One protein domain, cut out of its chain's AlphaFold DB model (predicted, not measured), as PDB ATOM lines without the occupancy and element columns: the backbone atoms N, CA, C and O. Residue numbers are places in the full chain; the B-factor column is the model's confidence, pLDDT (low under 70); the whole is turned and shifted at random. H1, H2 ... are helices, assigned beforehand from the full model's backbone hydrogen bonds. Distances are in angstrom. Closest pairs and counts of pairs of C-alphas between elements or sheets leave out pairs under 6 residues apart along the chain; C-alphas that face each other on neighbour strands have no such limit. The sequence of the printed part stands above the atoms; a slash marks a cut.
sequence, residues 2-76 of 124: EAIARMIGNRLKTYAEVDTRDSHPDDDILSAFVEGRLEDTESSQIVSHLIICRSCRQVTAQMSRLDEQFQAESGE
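What this domain is: This is residues 2 to 76 of the 124 residues of an uncharacterized protein of Blastocatellia bacterium (UniProt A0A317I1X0). Helices H2, H3 and H4 form a small crossed triangle, and the end of H1 meets the corner between H3 and H4. Residues 2 to 10 of H1 and residues 68 to 76 stick out as two arms. The printed part has 75 residues, 55 of them in four named helices, H1, H2, H3 and H4 in order along the chain, with no named strand, and its class is all helix. The whole is loose, radius of gyration of the C-alphas 14.4 A, spanning 42 by 32 by 19 A.

Where its parts are: H1, residues 2 to 16, begins at C-alpha (-1.950, 57.295, 90.617) and is 20.7 A long. H2 is residues 27 to 34, 10.5 A, and H3 residues 40 to 52, 18.9 A. H4, residues 54 to 72, 27.2 A, ends at C-alpha (7.612, 60.544, 60.751).

How they stand to each other: H1, with residues 12 to 16 alone, touches H3, about perpendicular at 86 degrees; closest C-alphas Tyr 15 and Ile 52, 5.0 A. H2 touches H4 at a steep tilt of 61 degrees; closest C-alphas Val 34 and Ser 64, 6.4 A. H3 and H4 only just touch, with 3 pairs of C-alphas within 8 A, only at the corner; closest C-alphas Leu 50 and Arg 57, 5.5 A. Every O i to N i+4 pair is within hydrogen-bond range in H1, H2 and H4, and 8 of 9 in H3.

The domain as a whole: The C-alphas farthest apart, Arg 21 and Glu 76, are 44.8 A apart. The printed part has no cut and no long link. Residues 15 to 22 and 72 to 76 have pLDDT under 70.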
ATOM      1  N   GLU A   2      -1.465  55.918  90.360       78.31
ATOM      2  CA  GLU A   2      -1.950  57.295  90.617       78.31
ATOM      3  C   GLU A   2      -1.214  58.062  91.732       78.31
ATOM      4  O   GLU A   2      -1.006  59.269  91.621       78.31
ATOM      5  N   ALA A   3      -0.763  57.383  92.793       80.81
ATOM      6  CA  ALA A   3      -0.041  58.028  93.897       80.81
ATOM      7  C   ALA A   3       1.279  58.680  93.444       80.81
ATOM      8  O   ALA A   3       1.624  59.769  93.903       80.81
ATOM      9  N   ILE A   4       1.979  58.038  92.503       80.94
ATOM     10  CA  ILE A   4       3.232  58.538  91.926       80.94
ATOM     11  C   ILE A   4       2.943  59.762  91.053       80.94
ATOM     12  O   ILE A   4       3.573  60.799  91.235       80.94
ATOM     13  N   ALA A   5       1.933  59.684  90.179       76.19
ATOM     14  CA  ALA A   5       1.514  60.812  89.345       76.19
ATOM     15  C   ALA A   5       1.136  62.041  90.190       76.19
ATOM     16  O   ALA A   5       1.543  63.161  89.883       76.19
ATOM     17  N   ARG A   6       0.437  61.833  91.315       83.75
ATOM     18  CA  ARG A   6       0.087  62.908  92.253       83.75
ATOM     19  C   ARG A   6       1.313  63.510  92.946       83.75
ATOM     20  O   ARG A   6       1.387  64.724  93.105       83.75
ATOM     21  N   MET A   7       2.279  62.684  93.353       81.56
ATOM     22  CA  MET A   7       3.533  63.168  93.947       81.56
ATOM     23  C   MET A   7       4.355  63.995  92.955       81.56
ATOM     24  O   MET A   7       4.867  65.051  93.327       81.56
ATOM     25  N   ILE A   8       4.443  63.541  91.703       83.06
ATOM     26  CA  ILE A   8       5.120  64.264  90.623       83.06
ATOM     27  C   ILE A   8       4.406  65.595  90.366       83.06
ATOM     28  O   ILE A   8       5.049  66.641  90.381       83.06
ATOM     29  N   GLY A   9       3.077  65.580  90.225       79.38
ATOM     30  CA  GLY A   9       2.279  66.787  90.011       79.38
ATOM     31  C   GLY A   9       2.443  67.821  91.127       79.38
ATOM     32  O   GLY A   9       2.628  69.002  90.847       79.38
ATOM     33  N   ASN A  10       2.462  67.381  92.389       79.00
ATOM     34  CA  ASN A  10       2.682  68.275  93.524       79.00
ATOM     35  C   ASN A  10       4.078  68.902  93.502       79.00
ATOM     36  O   ASN A  10       4.185  70.110  93.682       79.00
ATOM     37  N   ARG A  11       5.132  68.120  93.226       77.81
ATOM     38  CA  ARG A  11       6.497  68.657  93.100       77.81
ATOM     39  C   ARG A  11       6.597  69.671  91.964       77.81
ATOM     40  O   ARG A  11       7.110  70.762  92.173       77.81
ATOM     41  N   LEU A  12       6.058  69.341  90.790       74.06
ATOM     42  CA  LEU A  12       6.048  70.245  89.637       74.06
ATOM     43  C   LEU A  12       5.287  71.541  89.930       74.06
ATOM     44  O   LEU A  12       5.698  72.599  89.461       74.06
ATOM     45  N   LYS A  13       4.202  71.474  90.713       73.94
ATOM     46  CA  LYS A  13       3.456  72.656  91.156       73.94
ATOM     47  C   LYS A  13       4.280  73.522  92.108       73.94
ATOM     48  O   LYS A  13       4.332  74.727  91.904       73.94
ATOM     49  N   THR A  14       4.956  72.920  93.088       73.31
ATOM     50  CA  THR A  14       5.846  73.644  94.010       73.31
ATOM     51  C   THR A  14       6.969  74.364  93.264       73.31
ATOM     52  O   THR A  14       7.306  75.485  93.619       73.31
ATOM     53  N   TYR A  15       7.513  73.762  92.204       65.12
ATOM     54  CA  TYR A  15       8.549  74.401  91.392       65.12
ATOM     55  C   TYR A  15       8.016  75.430  90.391       65.12
ATOM     56  O   TYR A  15       8.711  76.391  90.101       65.12
ATOM     57  N   ALA A  16       6.782  75.286  89.900       61.47
ATOM     58  CA  ALA A  16       6.174  76.279  89.010       61.47
ATOM     59  C   ALA A  16       5.938  77.643  89.687       61.47
ATOM     60  O   ALA A  16       5.788  78.639  88.990       61.47
ATOM     61  N   GLU A  17       5.879  77.681  91.020       61.91
ATOM     62  CA  GLU A  17       5.783  78.916  91.813       61.91
ATOM     63  C   GLU A  17       7.164  79.533  92.108       61.91
ATOM     64  O   GLU A  17       7.252  80.694  92.506       61.91
ATOM     65  N   VAL A  18       8.246  78.778  91.885       58.97
ATOM     66  CA  VAL A  18       9.619  79.279  91.947       58.97
ATOM     67  C   VAL A  18       9.952  79.851  90.574       58.97
ATOM     68  O   VAL A  18      10.476  79.162  89.703       58.97
ATOM     69  N   ASP A  19       9.611  81.123  90.383       57.12
ATOM     70  CA  ASP A  19      10.115  81.913  89.265       57.12
ATOM     71  C   ASP A  19      11.622  82.099  89.480       57.12
ATOM     72  O   ASP A  19      12.077  82.956  90.248       57.12
ATOM     73  N   THR A  20      12.403  81.177  88.922       56.09
ATOM     74  CA  THR A  20      13.858  81.239  88.962       56.09
ATOM     75  C   THR A  20      14.267  82.460  88.165       56.09
ATOM     76  O   THR A  20      14.313  82.425  86.945       56.09
ATOM     77  N   ARG A  21      14.583  83.540  88.879       49.88
ATOM     78  CA  ARG A  21      15.166  84.784  88.355       49.88
ATOM     79  C   ARG A  21      16.560  84.600  87.730       49.88
ATOM     80  O   ARG A  21      17.218  85.591  87.431       49.88
ATOM     81  N   ASP A  22      17.001  83.359  87.556       59.03
ATOM     82  CA  ASP A  22      18.114  82.994  86.697       59.03
ATOM     83  C   ASP A  22      17.608  82.975  85.258       59.03
ATOM     84  O   ASP A  22      16.635  82.289  84.938       59.03
ATOM     85  N   SER A  23      18.257  83.777  84.416       83.06
ATOM     86  CA  SER A  23      17.994  83.870  82.981       83.06
ATOM     87  C   SER A  23      17.763  82.483  82.383       83.06
ATOM     88  O   SER A  23      18.550  81.564  82.620       83.06
ATOM     89  N   HIS A  24      16.679  82.327  81.621       89.06
ATOM     90  CA  HIS A  24      16.440  81.096  80.878       89.06
ATOM     91  C   HIS A  24      17.636  80.796  79.958       89.06
ATOM     92  O   HIS A  24      18.246  81.745  79.454       89.06
ATOM     93  N   PRO A  25      17.976  79.511  79.743       89.75
ATOM     94  CA  PRO A  25      18.940  79.132  78.723       89.75
ATOM     95  C   PRO A  25      18.478  79.648  77.364       89.75
ATOM     96  O   PRO A  25      17.278  79.635  77.081       89.75
ATOM     97  N   ASP A  26      19.431  80.067  76.540       90.75
ATOM     98  CA  ASP A  26      19.141  80.527  75.188       90.75
ATOM     99  C   ASP A  26      18.521  79.404  74.345       90.75
ATOM    100  O   ASP A  26      18.786  78.213  74.556       90.75
ATOM    101  N   ASP A  27      17.714  79.789  73.357       90.62
ATOM    102  CA  ASP A  27      16.991  78.848  72.497       90.62
ATOM    103  C   ASP A  27      17.940  77.887  71.759       90.62
ATOM    104  O   ASP A  27      17.620  76.708  71.610       90.62
ATOM    105  N   ASP A  28      19.136  78.350  71.383       92.75
ATOM    106  CA  ASP A  28      20.166  77.525  70.742       92.75
ATOM    107  C   ASP A  28      20.640  76.383  71.653       92.75
ATOM    108  O   ASP A  28      20.837  75.254  71.199       92.75
ATOM    109  N   ILE A  29      20.779  76.652  72.955       93.50
ATOM    110  CA  ILE A  29      21.194  75.655  73.949       93.50
ATOM    111  C   ILE A  29      20.057  74.658  74.187       93.50
ATOM    112  O   ILE A  29      20.299  73.456  74.299       93.50
ATOM    113  N   LEU A  30      18.809  75.133  74.230       94.25
ATOM    114  CA  LEU A  30      17.638  74.261  74.344       94.25
ATOM    115  C   LEU A  30      17.477  73.361  73.110       94.25
ATOM    116  O   LEU A  30      17.180  72.178  73.274       94.25
ATOM    117  N   SER A  31      17.724  73.878  71.903       94.25
ATOM    118  CA  SER A  31      17.716  73.081  70.668       94.25
ATOM    119  C   SER A  31      18.834  72.043  70.683       94.25
ATOM    120  O   SER A  31      18.577  70.854  70.513       94.25
ATOM    121  N   ALA A  32      20.067  72.457  71.000       94.56
ATOM    122  CA  ALA A  32      21.205  71.548  71.112       94.56
ATOM    123  C   ALA A  32      20.971  70.448  72.161       94.56
ATOM    124  O   ALA A  32      21.382  69.307  71.954       94.56
ATOM    125  N   PHE A  33      20.281  70.763  73.263       95.94
ATOM    126  CA  PHE A  33      19.876  69.781  74.266       95.94
ATOM    127  C   PHE A  33      18.877  68.761  73.708       95.94
ATOM    128  O   PHE A  33      19.076  67.561  73.882       95.94
ATOM    129  N   VAL A  34      17.812  69.222  73.038       95.19
ATOM    130  CA  VAL A  34      16.782  68.344  72.449       95.19
ATOM    131  C   VAL A  34      17.385  67.429  71.381       95.19
ATOM    132  O   VAL A  34      17.059  66.249  71.331       95.19
ATOM    133  N   GLU A  35      18.316  67.950  70.590       93.00
ATOM    134  CA  GLU A  35      19.014  67.209  69.538       93.00
ATOM    135  C   GLU A  35      20.157  66.315  70.063       93.00
ATOM    136  O   GLU A  35      20.807  65.620  69.283       93.00
ATOM    137  N   GLY A  36      20.446  66.336  71.371       94.12
ATOM    138  CA  GLY A  36      21.509  65.530  71.980       94.12
ATOM    139  C   GLY A  36      22.933  65.947  71.585       94.12
ATOM    140  O   GLY A  36      23.837  65.116  71.586       94.12
ATOM    141  N   ARG A  37      23.140  67.221  71.230       95.94
ATOM    142  CA  ARG A  37      24.431  67.789  70.795       95.94
ATOM    143  C   ARG A  37      25.261  68.417  71.922       95.94
ATOM    144  O   ARG A  37      26.360  68.893  71.654       95.94
ATOM    145  N   LEU A  38      24.742  68.447  73.148       95.25
ATOM    146  CA  LEU A  38      25.442  68.981  74.320       95.25
ATOM    147  C   LEU A  38      26.340  67.934  74.983       95.25
ATOM    148  O   LEU A  38      26.033  66.741  74.977       95.25
ATOM    149  N   GLU A  39      27.410  68.392  75.633       95.00
ATOM    150  CA  GLU A  39      28.221  67.523  76.488       95.00
ATOM    151  C   GLU A  39      27.448  67.113  77.759       95.00
ATOM    152  O   GLU A  39      26.469  67.751  78.160       95.00
ATOM    153  N   ASP A  40      27.884  66.045  78.436       92.31
ATOM    154  CA  ASP A  40      27.206  65.515  79.635       92.31
ATOM    155  C   ASP A  40      27.074  66.560  80.758       92.31
ATOM    156  O   ASP A  40      26.073  66.618  81.480       92.31
ATOM    157  N   THR A  41      28.092  67.407  80.913       91.56
ATOM    158  CA  THR A  41      28.148  68.466  81.929       91.56
ATOM    159  C   THR A  41      27.113  69.556  81.664       91.56
ATOM    160  O   THR A  41      26.393  69.954  82.583       91.56
ATOM    161  N   GLU A  42      27.002  70.005  80.417       90.81
ATOM    162  CA  GLU A  42      26.036  71.009  79.962       90.81
ATOM    163  C   GLU A  42      24.615  70.450  80.026       90.81
ATOM    164  O   GLU A  42      23.712  71.065  80.600       90.81
ATOM    165  N   SER A  43      24.435  69.216  79.555       94.12
ATOM    166  CA  SER A  43      23.168  68.490  79.626       94.12
ATOM    167  C   SER A  43      22.664  68.380  81.066       94.12
ATOM    168  O   SER A  43      21.489  68.634  81.335       94.12
ATOM    169  N   SER A  44      23.543  68.082  82.030       93.75
ATOM    170  CA  SER A  44      23.175  68.017  83.450       93.75
ATOM    171  C   SER A  44      22.684  69.360  84.008       93.75
ATOM    172  O   SER A  44      21.810  69.383  84.885       93.75
ATOM    173  N   GLN A  45      23.228  70.483  83.534       91.06
ATOM    174  CA  GLN A  45      22.787  71.818  83.950       91.06
ATOM    175  C   GLN A  45      21.399  72.131  83.387       91.06
ATOM    176  O   GLN A  45      20.517  72.565  84.132       91.06
ATOM    177  N   ILE A  46      21.166  71.809  82.111       93.94
ATOM    178  CA  ILE A  46      19.856  71.977  81.473       93.94
ATOM    179  C   ILE A  46      18.807  71.085  82.134       93.94
ATOM    180  O   ILE A  46      17.735  71.572  82.487       93.94
ATOM    181  N   VAL A  47      19.116  69.820  82.424       94.06
ATOM    182  CA  VAL A  47      18.210  68.923  83.164       94.06
ATOM    183  C   VAL A  47      17.847  69.506  84.531       94.06
ATOM    184  O   VAL A  47      16.675  69.507  84.911       94.06
ATOM    185  N   SER A  48      18.826  70.056  85.257       91.56
ATOM    186  CA  SER A  48      18.586  70.698  86.556       91.56
ATOM    187  C   SER A  48      17.641  71.898  86.430       91.56
ATOM    188  O   SER A  48      16.712  72.032  87.232       91.56
ATOM    189  N   HIS A  49      17.814  72.722  85.391       91.25
ATOM    190  CA  HIS A  49      16.909  73.830  85.084       91.25
ATOM    191  C   HIS A  49      15.508  73.336  84.685       91.25
ATOM    192  O   HIS A  49      14.507  73.856  85.172       91.25
ATOM    193  N   LEU A  50      15.392  72.287  83.865       91.81
ATOM    194  CA  LEU A  50      14.105  71.728  83.438       91.81
ATOM    195  C   LEU A  50      13.303  71.124  84.597       91.81
ATOM    196  O   LEU A  50      12.074  71.159  84.566       91.81
ATOM    197  N   ILE A  51      13.945  70.607  85.648       91.38
ATOM    198  CA  ILE A  51      13.234  70.106  86.839       91.38
ATOM    199  C   ILE A  51      12.430  71.229  87.510       91.38
ATOM    200  O   ILE A  51      11.305  71.002  87.965       91.38
ATOM    201  N   ILE A  52      12.975  72.444  87.529       87.88
ATOM    202  CA  ILE A  52      12.391  73.578  88.247       87.88
ATOM    203  C   ILE A  52      11.563  74.486  87.325       87.88
ATOM    204  O   ILE A  52      10.443  74.863  87.662       87.88
ATOM    205  N   CYS A  53      12.018  74.717  86.098       87.56
ATOM    206  CA  CYS A  53      11.449  75.691  85.178       87.56
ATOM    207  C   CYS A  53      10.343  75.104  84.287       87.56
ATOM    208  O   CYS A  53      10.582  74.276  83.404       87.56
ATOM    209  N   ARG A  54       9.097  75.554  84.487       89.44
ATOM    210  CA  ARG A  54       7.953  75.111  83.671       89.44
ATOM    211  C   ARG A  54       8.019  75.608  82.225       89.44
ATOM    212  O   ARG A  54       7.628  74.846  81.341       89.44
ATOM    213  N   SER A  55       8.455  76.846  81.990       89.94
ATOM    214  CA  SER A  55       8.512  77.428  80.642       89.94
ATOM    215  C   SER A  55       9.490  76.657  79.762       89.94
ATOM    216  O   SER A  55       9.087  76.172  78.709       89.94
ATOM    217  N   CYS A  56      10.714  76.411  80.238       92.69
ATOM    218  CA  CYS A  56      11.704  75.638  79.487       92.69
ATOM    219  C   CYS A  56      11.237  74.204  79.209       92.69
ATOM    220  O   CYS A  56      11.404  73.738  78.088       92.69
ATOM    221  N   ARG A  57      10.546  73.531  80.149       92.88
ATOM    222  CA  ARG A  57       9.928  72.215  79.864       92.88
ATOM    223  C   ARG A  57       8.905  72.270  78.736       92.88
ATOM    224  O   ARG A  57       8.767  71.314  77.980       92.88
ATOM    225  N   GLN A  58       8.124  73.344  78.673       93.50
ATOM    226  CA  GLN A  58       7.119  73.501  77.632       93.50
ATOM    227  C   GLN A  58       7.773  73.752  76.271       93.50
ATOM    228  O   GLN A  58       7.339  73.153  75.291       93.50
ATOM    229  N   VAL A  59       8.825  74.572  76.226       93.69
ATOM    230  CA  VAL A  59       9.598  74.851  75.008       93.69
ATOM    231  C   VAL A  59      10.276  73.583  74.486       93.69
ATOM    232  O   VAL A  59      10.037  73.197  73.346       93.69
ATOM    233  N   THR A  60      11.021  72.855  75.326       94.62
ATOM    234  CA  THR A  60      11.707  71.622  74.895       94.62
ATOM    235  C   THR A  60      10.726  70.536  74.445       94.62
ATOM    236  O   THR A  60      10.996  69.812  73.488       94.62
ATOM    237  N   ALA A  61       9.550  70.442  75.079       94.06
ATOM    238  CA  ALA A  61       8.495  69.524  74.652       94.06
ATOM    239  C   ALA A  61       7.878  69.914  73.297       94.06
ATOM    240  O   ALA A  61       7.479  69.033  72.539       94.06
ATOM    241  N   GLN A  62       7.774  71.209  72.986       94.19
ATOM    242  CA  GLN A  62       7.333  71.666  71.665       94.19
ATOM    243  C   GLN A  62       8.376  71.342  70.595       94.19
ATOM    244  O   GLN A  62       8.006  70.795  69.561       94.19
ATOM    245  N   MET A  63       9.658  71.596  70.872       93.94
ATOM    246  CA  MET A  63      10.769  71.253  69.977       93.94
ATOM    247  C   MET A  63      10.808  69.747  69.673       93.94
ATOM    248  O   MET A  63      10.828  69.361  68.511       93.94
ATOM    249  N   SER A  64      10.698  68.895  70.699       91.44
ATOM    250  CA  SER A  64      10.724  67.430  70.524       91.44
ATOM    251  C   SER A  64       9.570  66.920  69.647       91.44
ATOM    252  O   SER A  64       9.753  66.037  68.821       91.44
ATOM    253  N   ARG A  65       8.369  67.504  69.773       92.38
ATOM    254  CA  ARG A  65       7.214  67.135  68.931       92.38
ATOM    255  C   ARG A  65       7.387  67.525  67.469       92.38
ATOM    256  O   ARG A  65       6.751  66.919  66.611       92.38
ATOM    257  N   LEU A  66       8.130  68.596  67.196       88.75
ATOM    258  CA  LEU A  66       8.449  68.987  65.825       88.75
ATOM    259  C   LEU A  66       9.459  68.005  65.232       88.75
ATOM    260  O   LEU A  66       9.250  67.546  64.116       88.75
ATOM    261  N   ASP A  67      10.474  67.618  66.005       86.88
ATOM    262  CA  ASP A  67      11.464  66.614  65.596       86.88
ATOM    263  C   ASP A  67      10.802  65.271  65.228       86.88
ATOM    264  O   ASP A  67      11.033  64.725  64.148       86.88
ATOM    265  N   GLU A  68       9.855  64.807  66.051       86.56
ATOM    266  CA  GLU A  68       9.047  63.612  65.769       86.56
ATOM    267  C   GLU A  68       8.224  63.731  64.473       86.56
ATOM    268  O   GLU A  68       8.104  62.757  63.728       86.56
ATOM    269  N   GLN A  69       7.654  64.909  64.182       86.25
ATOM    270  CA  GLN A  69       6.886  65.140  62.949       86.25
ATOM    271  C   GLN A  69       7.779  65.050  61.711       86.25
ATOM    272  O   GLN A  69       7.420  64.362  60.758       86.25
ATOM    273  N   PHE A  70       8.963  65.664  61.744       80.38
ATOM    274  CA  PHE A  70       9.916  65.573  60.638       80.38
ATOM    275  C   PHE A  70      10.439  64.145  60.442       80.38
ATOM    276  O   PHE A  70      10.593  63.686  59.309       80.38
ATOM    277  N   GLN A  71      10.668  63.405  61.530       77.56
ATOM    278  CA  GLN A  71      11.109  62.015  61.444       77.56
ATOM    279  C   GLN A  71      10.011  61.086  60.900       77.56
ATOM    280  O   GLN A  71      10.309  60.193  60.105       77.56
ATOM    281  N   ALA A  72       8.745  61.315  61.263       69.00
ATOM    282  CA  ALA A  72       7.612  60.544  60.751       69.00
ATOM    283  C   ALA A  72       7.412  60.724  59.235       69.00
ATOM    284  O   ALA A  72       7.127  59.751  58.544       69.00
ATOM    285  N   GLU A  73       7.643  61.926  58.700       59.34
ATOM    286  CA  GLU A  73       7.603  62.184  57.249       59.34
ATOM    287  C   GLU A  73       8.806  61.594  56.488       59.34
ATOM    288  O   GLU A  73       8.784  61.511  55.261       59.34
ATOM    289  N   SER A  74       9.846  61.157  57.205       57.81
ATOM    290  CA  SER A  74      11.079  60.594  56.639       57.81
ATOM    291  C   SER A  74      11.117  59.057  56.651       57.81
ATOM    292  O   SER A  74      12.002  58.462  56.036       57.81
ATOM    293  N   GLY A  75      10.209  58.411  57.394       53.19
ATOM    294  CA  GLY A  75      10.240  56.973  57.696       53.19
ATOM    295  C   GLY A  75       9.350  56.087  56.821       53.19
ATOM    296  O   GLY A  75       9.404  54.864  56.953       53.19
ATOM    297  N   GLU A  76       8.545  56.663  55.929       50.34
ATOM    298  CA  GLU A  76       7.843  55.902  54.896       50.34
ATOM    299  C   GLU A  76       8.666  55.937  53.612       50.34
ATOM    300  O   GLU A  76       8.922  56.993  53.036       50.34
TER     301      GLU A  76